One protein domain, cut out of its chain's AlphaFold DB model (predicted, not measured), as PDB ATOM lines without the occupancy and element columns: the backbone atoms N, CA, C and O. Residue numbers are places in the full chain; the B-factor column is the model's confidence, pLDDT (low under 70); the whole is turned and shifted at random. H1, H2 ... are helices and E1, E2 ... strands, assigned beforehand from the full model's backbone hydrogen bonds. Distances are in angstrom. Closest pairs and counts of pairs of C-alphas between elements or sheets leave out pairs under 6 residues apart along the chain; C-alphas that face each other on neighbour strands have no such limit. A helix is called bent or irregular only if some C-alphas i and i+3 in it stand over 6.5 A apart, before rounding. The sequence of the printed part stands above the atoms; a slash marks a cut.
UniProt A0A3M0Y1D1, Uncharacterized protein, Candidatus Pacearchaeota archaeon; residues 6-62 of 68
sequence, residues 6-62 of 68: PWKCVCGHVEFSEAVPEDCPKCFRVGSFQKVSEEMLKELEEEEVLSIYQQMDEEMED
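This is residues 6 to 62 of the 68 residues of an uncharacterized protein of Candidatus Pacearchaeota archaeon (UniProt A0A3M0Y1D1). A small, compact head bears one long helical arm. The head holds a little antiparallel sheet of three short strands and a long loop, residues 18 to 32, that joins the sheet's two edge strands; out of it sticks a single helical arm, residues 42 to 62, of which 42 to 60 belong to H1. The printed part has 57 residues with three named strands and one named helix, in the order E1, E2, E3, H1 along the chain; the sheet's order is E2, E1, E3, and the class is mixed, helices and strands. The whole is only just extended, close to loose, with a radius of gyration of the C-alphas of 15.4 A, and it spans 48 by 22 by 18 A, a rod in outline whose length the arm makes.

Begin at C-alpha 6, at (45.041, 26.650, 23.730), where strand E1 starts; it takes in residues 6 to 9. Next comes E2, residues 14 to 17; E1 and E2 each measure 9.9 A from first to last C-alpha. Residues 18 to 32 hold no named element, and after them you reach E3, residues 33 to 35, 6.8 A long. Find C-alpha 38 at (39.536, 26.821, 32.072); from there helix H1, residues 38 to 60, runs 33.1 A to C-alpha 60 at (33.520, -3.835, 21.067).

Look first at E1, the inner strand of the sheet. E1 and E2 form a hairpin, antiparallel at 136 degrees between their directions, with N 7 and O 15 at 2.8 A and N 15 and O 7 at 2.9 A, both within hydrogen-bond range. E1 and E3 are antiparallel at 140 degrees, with N 8 and O 34 at 2.9 A and N 34 and O 8 also at 2.9 A, within hydrogen-bond range. The edge strands E2 and E3 are only just apart, their closest C-alphas 8.5 A from each other. H1 is not on the sheet, but only just, with 4 pairs of C-alphas within 10 A. The closest C-alphas of E1 and H1 are those of Pro 6 and Leu 41, 7.9 A apart, while E2 and H1 are apart. In H1 every O i to N i+4 pair is within hydrogen-bond range, and the helix is not bent.

Look to Val 30 and Asp 62 for the two C-alphas farthest apart, 48.7 A. Without residues 42 to 62, which stand free, the body has 36 residues, spans 27 by 18 by 12 A and has a radius of gyration of 9.0 A. The printed part has no cut. The links E1 to E2 and E3 to H1 are tight, and the link E2 to E3, 15 residues, is long. The mean pLDDT of the printed part is 85.6; the model's confidence is low, under 70, at residues 58 to 62.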
ATOM      1  N   PRO A   6      45.866  26.320  24.874       91.69
ATOM      2  CA  PRO A   6      45.041  26.650  23.730       91.69
ATOM      3  C   PRO A   6      44.719  28.141  23.678       91.69
ATOM      4  O   PRO A   6      44.274  28.775  24.645       91.69
ATOM      5  N   TRP A   7      44.877  28.683  22.482       92.94
ATOM      6  CA  TRP A   7      44.567  30.048  22.114       92.94
ATOM      7  C   TRP A   7      43.539  30.030  20.995       92.94
ATOM      8  O   TRP A   7      43.755  29.425  19.947       92.94
ATOM      9  N   LYS A   8      42.422  30.735  21.181       93.62
ATOM     10  CA  LYS A   8      41.358  30.822  20.178       93.62
ATOM     11  C   LYS A   8      41.404  32.170  19.478       93.62
ATOM     12  O   LYS A   8      41.266  33.218  20.105       93.62
ATOM     13  N   CYS A   9      41.589  32.144  18.167       95.25
ATOM     14  CA  CYS A   9      41.475  33.322  17.326       95.25
ATOM     15  C   CYS A   9      40.005  33.733  17.164       95.25
ATOM     16  O   CYS A   9      39.115  32.882  17.098       95.25
ATOM     17  N   VAL A  10      39.746  35.028  16.970       93.56
ATOM     18  CA  VAL A  10      38.411  35.558  16.620       93.56
ATOM     19  C   VAL A  10      37.799  34.935  15.356       93.56
ATOM     20  O   VAL A  10      36.592  35.026  15.159       93.56
ATOM     21  N   CYS A  11      38.603  34.313  14.483       93.88
ATOM     22  CA  CYS A  11      38.098  33.592  13.309       93.88
ATOM     23  C   CYS A  11      37.621  32.162  13.618       93.88
ATOM     24  O   CYS A  11      37.152  31.481  12.712       93.88
ATOM     25  N   GLY A  12      37.781  31.692  14.859       90.25
ATOM     26  CA  GLY A  12      37.403  30.350  15.305       90.25
ATOM     27  C   GLY A  12      38.530  29.313  15.279       90.25
ATOM     28  O   GLY A  12      38.324  28.201  15.747       90.25
ATOM     29  N   HIS A  13      39.718  29.654  14.776       92.62
ATOM     30  CA  HIS A  13      40.870  28.752  14.806       92.62
ATOM     31  C   HIS A  13      41.455  28.649  16.220       92.62
ATOM     32  O   HIS A  13      41.681  29.681  16.854       92.62
ATOM     33  N   VAL A  14      41.707  27.425  16.684       91.25
ATOM     34  CA  VAL A  14      42.388  27.135  17.951       91.25
ATOM     35  C   VAL A  14      43.809  26.670  17.648       91.25
ATOM     36  O   VAL A  14      43.991  25.816  16.784       91.25
ATOM     37  N   GLU A  15      44.779  27.259  18.340       90.44
ATOM     38  CA  GLU A  15      46.205  26.939  18.252       90.44
ATOM     39  C   GLU A  15      46.732  26.589  19.644       90.44
ATOM     40  O   GLU A  15      46.366  27.254  20.617       90.44
ATOM     41  N   PHE A  16      47.583  25.571  19.748       90.38
ATOM     42  CA  PHE A  16      48.191  25.157  21.013       90.38
ATOM     43  C   PHE A  16      49.635  25.646  21.063       90.38
ATOM     44  O   PHE A  16      50.445  25.302  20.209       90.38
ATOM     45  N   SER A  17      49.959  26.488  22.043       90.12
ATOM     46  CA  SER A  17      51.298  27.067  22.165       90.12
ATOM     47  C   SER A  17      51.602  27.517  23.593       90.12
ATOM     48  O   SER A  17      50.718  27.935  24.345       90.12
ATOM     49  N   GLU A  18      52.878  27.471  23.984       90.88
ATOM     50  CA  GLU A  18      53.335  27.929  25.310       90.88
ATOM     51  C   GLU A  18      53.041  29.427  25.549       90.88
ATOM     52  O   GLU A  18      52.789  29.856  26.676       90.88
ATOM     53  N   ALA A  19      53.046  30.231  24.482       90.56
ATOM     54  CA  ALA A  19      52.777  31.668  24.503       90.56
ATOM     55  C   ALA A  19      51.700  32.045  23.481       90.56
ATOM     56  O   ALA A  19      51.459  31.301  22.536       90.56
ATOM     57  N   VAL A  20      51.071  33.211  23.652       92.25
ATOM     58  CA  VAL A  20      50.060  33.707  22.708       92.25
ATOM     59  C   VAL A  20      50.654  33.835  21.297       92.25
ATOM     60  O   VAL A  20      51.683  34.499  21.149       92.25
ATOM     61  N   PRO A  21      50.038  33.236  20.262       92.88
ATOM     62  CA  PRO A  21      50.517  33.390  18.894       92.88
ATOM     63  C   PRO A  21      50.397  34.839  18.410       92.88
ATOM     64  O   PRO A  21      49.406  35.524  18.690       92.88
ATOM     65  N   GLU A  22      51.398  35.300  17.657       93.06
ATOM     66  CA  GLU A  22      51.431  36.668  17.129       93.06
ATOM     67  C   GLU A  22      50.416  36.858  15.998       93.06
ATOM     68  O   GLU A  22      49.642  37.817  16.025       93.06
ATOM     69  N   ASP A  23      50.372  35.934  15.038       94.56
ATOM     70  CA  ASP A  23      49.468  35.963  13.893       94.56
ATOM     71  C   ASP A  23      48.708  34.647  13.710       94.56
ATOM     72  O   ASP A  23      49.148  33.568  14.095       94.56
ATOM     73  N   CYS A  24      47.497  34.747  13.159       95.12
ATOM     74  CA  CYS A  24      46.662  33.584  12.896       95.12
ATOM     75  C   CYS A  24      46.974  32.972  11.521       95.12
ATOM     76  O   CYS A  24      46.694  33.630  10.521       95.12
ATOM     77  N   PRO A  25      47.365  31.688  11.416       93.19
ATOM     78  CA  PRO A  25      47.679  31.058  10.127       93.19
ATOM     79  C   PRO A  25      46.453  30.864   9.217       93.19
ATOM     80  O   PRO A  25      46.586  30.519   8.044       93.19
ATOM     81  N   LYS A  26      45.235  31.063   9.744       94.19
ATOM     82  CA  LYS A  26      43.975  30.932   8.992       94.19
ATOM     83  C   LYS A  26      43.469  32.255   8.429       94.19
ATOM     84  O   LYS A  26      43.044  32.305   7.281       94.19
ATOM     85  N   CYS A  27      43.451  33.307   9.248       95.81
ATOM     86  CA  CYS A  27      42.901  34.610   8.856       95.81
ATOM     87  C   CYS A  27      43.955  35.717   8.738       95.81
ATOM     88  O   CYS A  27      43.600  36.845   8.397       95.81
ATOM     89  N   PHE A  28      45.220  35.402   9.031       94.19
ATOM     90  CA  PHE A  28      46.394  36.281   8.970       94.19
ATOM     91  C   PHE A  28      46.271  37.561   9.804       94.19
ATOM     92  O   PHE A  28      46.956  38.552   9.559       94.19
ATOM     93  N   ARG A  29      45.376  37.564  10.799       93.88
ATOM     94  CA  ARG A  29      45.226  38.685  11.725       93.88
ATOM     95  C   ARG A  29      46.220  38.564  12.870       93.88
ATOM     96  O   ARG A  29      46.347  37.499  13.470       93.88
ATOM     97  N   VAL A  30      46.848  39.688  13.195       94.50
ATOM     98  CA  VAL A  30      47.799  39.827  14.302       94.50
ATOM     99  C   VAL A  30      47.050  40.108  15.605       94.50
ATOM    100  O   VAL A  30      46.029  40.805  15.590       94.50
ATOM    101  N   GLY A  31      47.516  39.551  16.725       91.44
ATOM    102  CA  GLY A  31      46.976  39.819  18.066       91.44
ATOM    103  C   GLY A  31      45.501  39.445  18.230       91.44
ATOM    104  O   GLY A  31      44.786  40.037  19.032       91.44
ATOM    105  N   SER A  32      45.020  38.504  17.415       93.06
ATOM    106  CA  SER A  32      43.609  38.101  17.370       93.06
ATOM    107  C   SER A  32      43.291  36.885  18.234       93.06
ATOM    108  O   SER A  32      42.145  36.440  18.257       93.06
ATOM    109  N   PHE A  33      44.293  36.340  18.920       94.44
ATOM    110  CA  PHE A  33      44.150  35.205  19.814       94.44
ATOM    111  C   PHE A  33      43.769  35.641  21.224       94.44
ATOM    112  O   PHE A  33      44.318  36.594  21.777       94.44
ATOM    113  N   GLN A  34      42.837  34.903  21.814       93.06
ATOM    114  CA  GLN A  34      42.415  35.053  23.197       93.06
ATOM    115  C   GLN A  34      42.643  33.736  23.933       93.06
ATOM    116  O   GLN A  34      42.533  32.655  23.347       93.06
ATOM    117  N   LYS A  35      42.982  33.833  25.220       90.31
ATOM    118  CA  LYS A  35      43.187  32.659  26.064       90.31
ATOM    119  C   LYS A  35      41.869  31.894  26.177       90.31
ATOM    120  O   LYS A  35      40.850  32.493  26.529       90.31
ATOM    121  N   VAL A  36      41.896  30.597  25.889       88.69
ATOM    122  CA  VAL A  36      40.749  29.729  26.166       88.69
ATOM    123  C   VAL A  36      40.613  29.606  27.685       88.69
ATOM    124  O   VAL A  36      41.599  29.391  28.393       88.69
ATOM    125  N   SER A  37      39.409  29.855  28.199       85.62
ATOM    126  CA  SER A  37      39.140  29.778  29.638       85.62
ATOM    127  C   SER A  37      39.246  28.336  30.144       85.62
ATOM    128  O   SER A  37      39.075  27.402  29.369       85.62
ATOM    129  N   GLU A  38      39.504  28.153  31.441       82.44
ATOM    130  CA  GLU A  38      39.536  26.821  32.072       82.44
ATOM    131  C   GLU A  38      38.200  26.077  31.921       82.44
ATOM    132  O   GLU A  38      38.187  24.861  31.783       82.44
ATOM    133  N   GLU A  39      37.085  26.812  31.885       82.62
ATOM    134  CA  GLU A  39      35.753  26.255  31.628       82.62
ATOM    135  C   GLU A  39      35.675  25.638  30.223       82.62
ATOM    136  O   GLU A  39      35.390  24.453  30.093       82.62
ATOM    137  N   MET A  40      36.058  26.396  29.191       79.81
ATOM    138  CA  MET A  40      36.072  25.913  27.802       79.81
ATOM    139  C   MET A  40      37.098  24.801  27.553       79.81
ATOM    140  O   MET A  40      36.902  23.958  26.685       79.81
ATOM    141  N   LEU A  41      38.215  24.828  28.279       81.88
ATOM    142  CA  LEU A  41      39.226  23.773  28.252       81.88
ATOM    143  C   LEU A  41      38.649  22.449  28.739       81.88
ATOM    144  O   LEU A  41      38.791  21.435  28.063       81.88
ATOM    145  N   LYS A  42      37.952  22.490  29.873       83.38
ATOM    146  CA  LYS A  42      37.315  21.314  30.447       83.38
ATOM    147  C   LYS A  42      36.248  20.739  29.512       83.38
ATOM    148  O   LYS A  42      36.196  19.529  29.349       83.38
ATOM    149  N   GLU A  43      35.451  21.592  28.865       83.25
ATOM    150  CA  GLU A  43      34.454  21.150  27.878       83.25
ATOM    151  C   GLU A  43      35.102  20.423  26.684       83.25
ATOM    152  O   GLU A  43      34.589  19.400  26.238       83.25
ATOM    153  N   LEU A  44      36.243  20.918  26.187       77.75
ATOM    154  CA  LEU A  44      36.998  20.278  25.101       77.75
ATOM    155  C   LEU A  44      37.585  18.924  25.521       77.75
ATOM    156  O   LEU A  44      37.493  17.961  24.765       77.75
ATOM    157  N   GLU A  45      38.168  18.841  26.720       81.81
ATOM    158  CA  GLU A  45      38.687  17.580  27.266       81.81
ATOM    159  C   GLU A  45      37.561  16.558  27.473       81.81
ATOM    160  O   GLU A  45      37.719  15.385  27.144       81.81
ATOM    161  N   GLU A  46      36.407  16.994  27.984       83.81
ATOM    162  CA  GLU A  46      35.231  16.138  28.161       83.81
ATOM    163  C   GLU A  46      34.685  15.632  26.814       83.81
ATOM    164  O   GLU A  46      34.346  14.452  26.717       83.81
ATOM    165  N   GLU A  47      34.642  16.471  25.771       81.62
ATOM    166  CA  GLU A  47      34.201  16.082  24.421       81.62
ATOM    167  C   GLU A  47      35.152  15.068  23.761       81.62
ATOM    168  O   GLU A  47      34.694  14.062  23.214       81.62
ATOM    169  N   GLU A  48      36.468  15.282  23.855       83.88
ATOM    170  CA  GLU A  48      37.470  14.347  23.326       83.88
ATOM    171  C   GLU A  48      37.379  12.987  24.026       83.88
ATOM    172  O   GLU A  48      37.316  11.944  23.369       83.88
ATOM    173  N   VAL A  49      37.288  12.996  25.358       83.44
ATOM    174  CA  VAL A  49      37.103  11.778  26.152       83.44
ATOM    175  C   VAL A  49      35.827  11.050  25.722       83.44
ATOM    176  O   VAL A  49      35.872   9.843  25.487       83.44
ATOM    177  N   LEU A  50      34.707  11.759  25.551       84.00
ATOM    178  CA  LEU A  50      33.439  11.158  25.127       84.00
ATOM    179  C   LEU A  50      33.533  10.517  23.734       84.00
ATOM    180  O   LEU A  50      33.014   9.420  23.530       84.00
ATOM    181  N   SER A  51      34.227  11.173  22.798       82.38
ATOM    182  CA  SER A  51      34.466  10.632  21.457       82.38
ATOM    183  C   SER A  51      35.302   9.353  21.495       82.38
ATOM    184  O   SER A  51      35.046   8.447  20.705       82.38
ATOM    185  N   ILE A  52      36.291   9.268  22.388       82.75
ATOM    186  CA  ILE A  52      37.098   8.054  22.567       82.75
ATOM    187  C   ILE A  52      36.227   6.923  23.123       82.75
ATOM    188  O   ILE A  52      36.270   5.813  22.605       82.75
ATOM    189  N   TYR A  53      35.396   7.200  24.135       81.56
ATOM    190  CA  TYR A  53      34.476   6.196  24.683       81.56
ATOM    191  C   TYR A  53      33.482   5.677  23.642       81.56
ATOM    192  O   TYR A  53      33.220   4.480  23.614       81.56
ATOM    193  N   GLN A  54      32.957   6.553  22.782       81.06
ATOM    194  CA  GLN A  54      32.051   6.144  21.711       81.06
ATOM    195  C   GLN A  54      32.741   5.214  20.703       81.06
ATOM    196  O   GLN A  54      32.199   4.162  20.389       81.06
ATOM    197  N   GLN A  55      33.965   5.547  20.278       76.69
ATOM    198  CA  GLN A  55      34.749   4.680  19.391       76.69
ATOM    199  C   GLN A  55      35.048   3.317  20.030       76.69
ATOM    200  O   GLN A  55      34.987   2.301  19.350       76.69
ATOM    201  N   MET A  56      35.326   3.277  21.338       74.50
ATOM    202  CA  MET A  56      35.575   2.021  22.053       74.50
ATOM    203  C   MET A  56      34.333   1.126  22.173       74.50
ATOM    204  O   MET A  56      34.479  -0.094  22.191       74.50
ATOM    205  N   ASP A  57      33.141   1.711  22.305       72.19
ATOM    206  CA  ASP A  57      31.876   0.965  22.348       72.19
ATOM    207  C   ASP A  57      31.571   0.360  20.966       72.19
ATOM    208  O   ASP A  57      31.271  -0.826  20.867       72.19
ATOM    209  N   GLU A  58      31.785   1.137  19.897       65.12
ATOM    210  CA  GLU A  58      31.644   0.675  18.509       65.12
ATOM    211  C   GLU A  58      32.654  -0.436  18.154       65.12
ATOM    212  O   GLU A  58      32.282  -1.415  17.516       65.12
ATOM    213  N   GLU A  59      33.913  -0.354  18.606       61.25
ATOM    214  CA  GLU A  59      34.917  -1.413  18.370       61.25
ATOM    215  C   GLU A  59      34.663  -2.703  19.183       61.25
ATOM    216  O   GLU A  59      35.204  -3.755  18.843       61.25
ATOM    217  N   MET A  60      33.854  -2.657  20.250       57.47
ATOM    218  CA  MET A  60      33.520  -3.835  21.067       57.47
ATOM    219  C   MET A  60      32.354  -4.655  20.485       57.47
ATOM    220  O   MET A  60      32.205  -5.829  20.831       57.47
ATOM    221  N   GLU A  61      31.543  -4.076  19.594       57.78
ATOM    222  CA  GLU A  61      30.388  -4.749  18.977       57.78
ATOM    223  C   GLU A  61      30.751  -5.635  17.761       57.78
ATOM    224  O   GLU A  61      29.903  -6.393  17.291       57.78
ATOM    225  N   ASP A  62      32.006  -5.622  17.293       59.72
ATOM    226  CA  ASP A  62      32.473  -6.366  16.104       59.72
ATOM    227  C   ASP A  62      33.159  -7.726  16.407       59.72
ATOM    228  O   ASP A  62      33.742  -8.341  15.508       59.72
TER     229      ASP A  62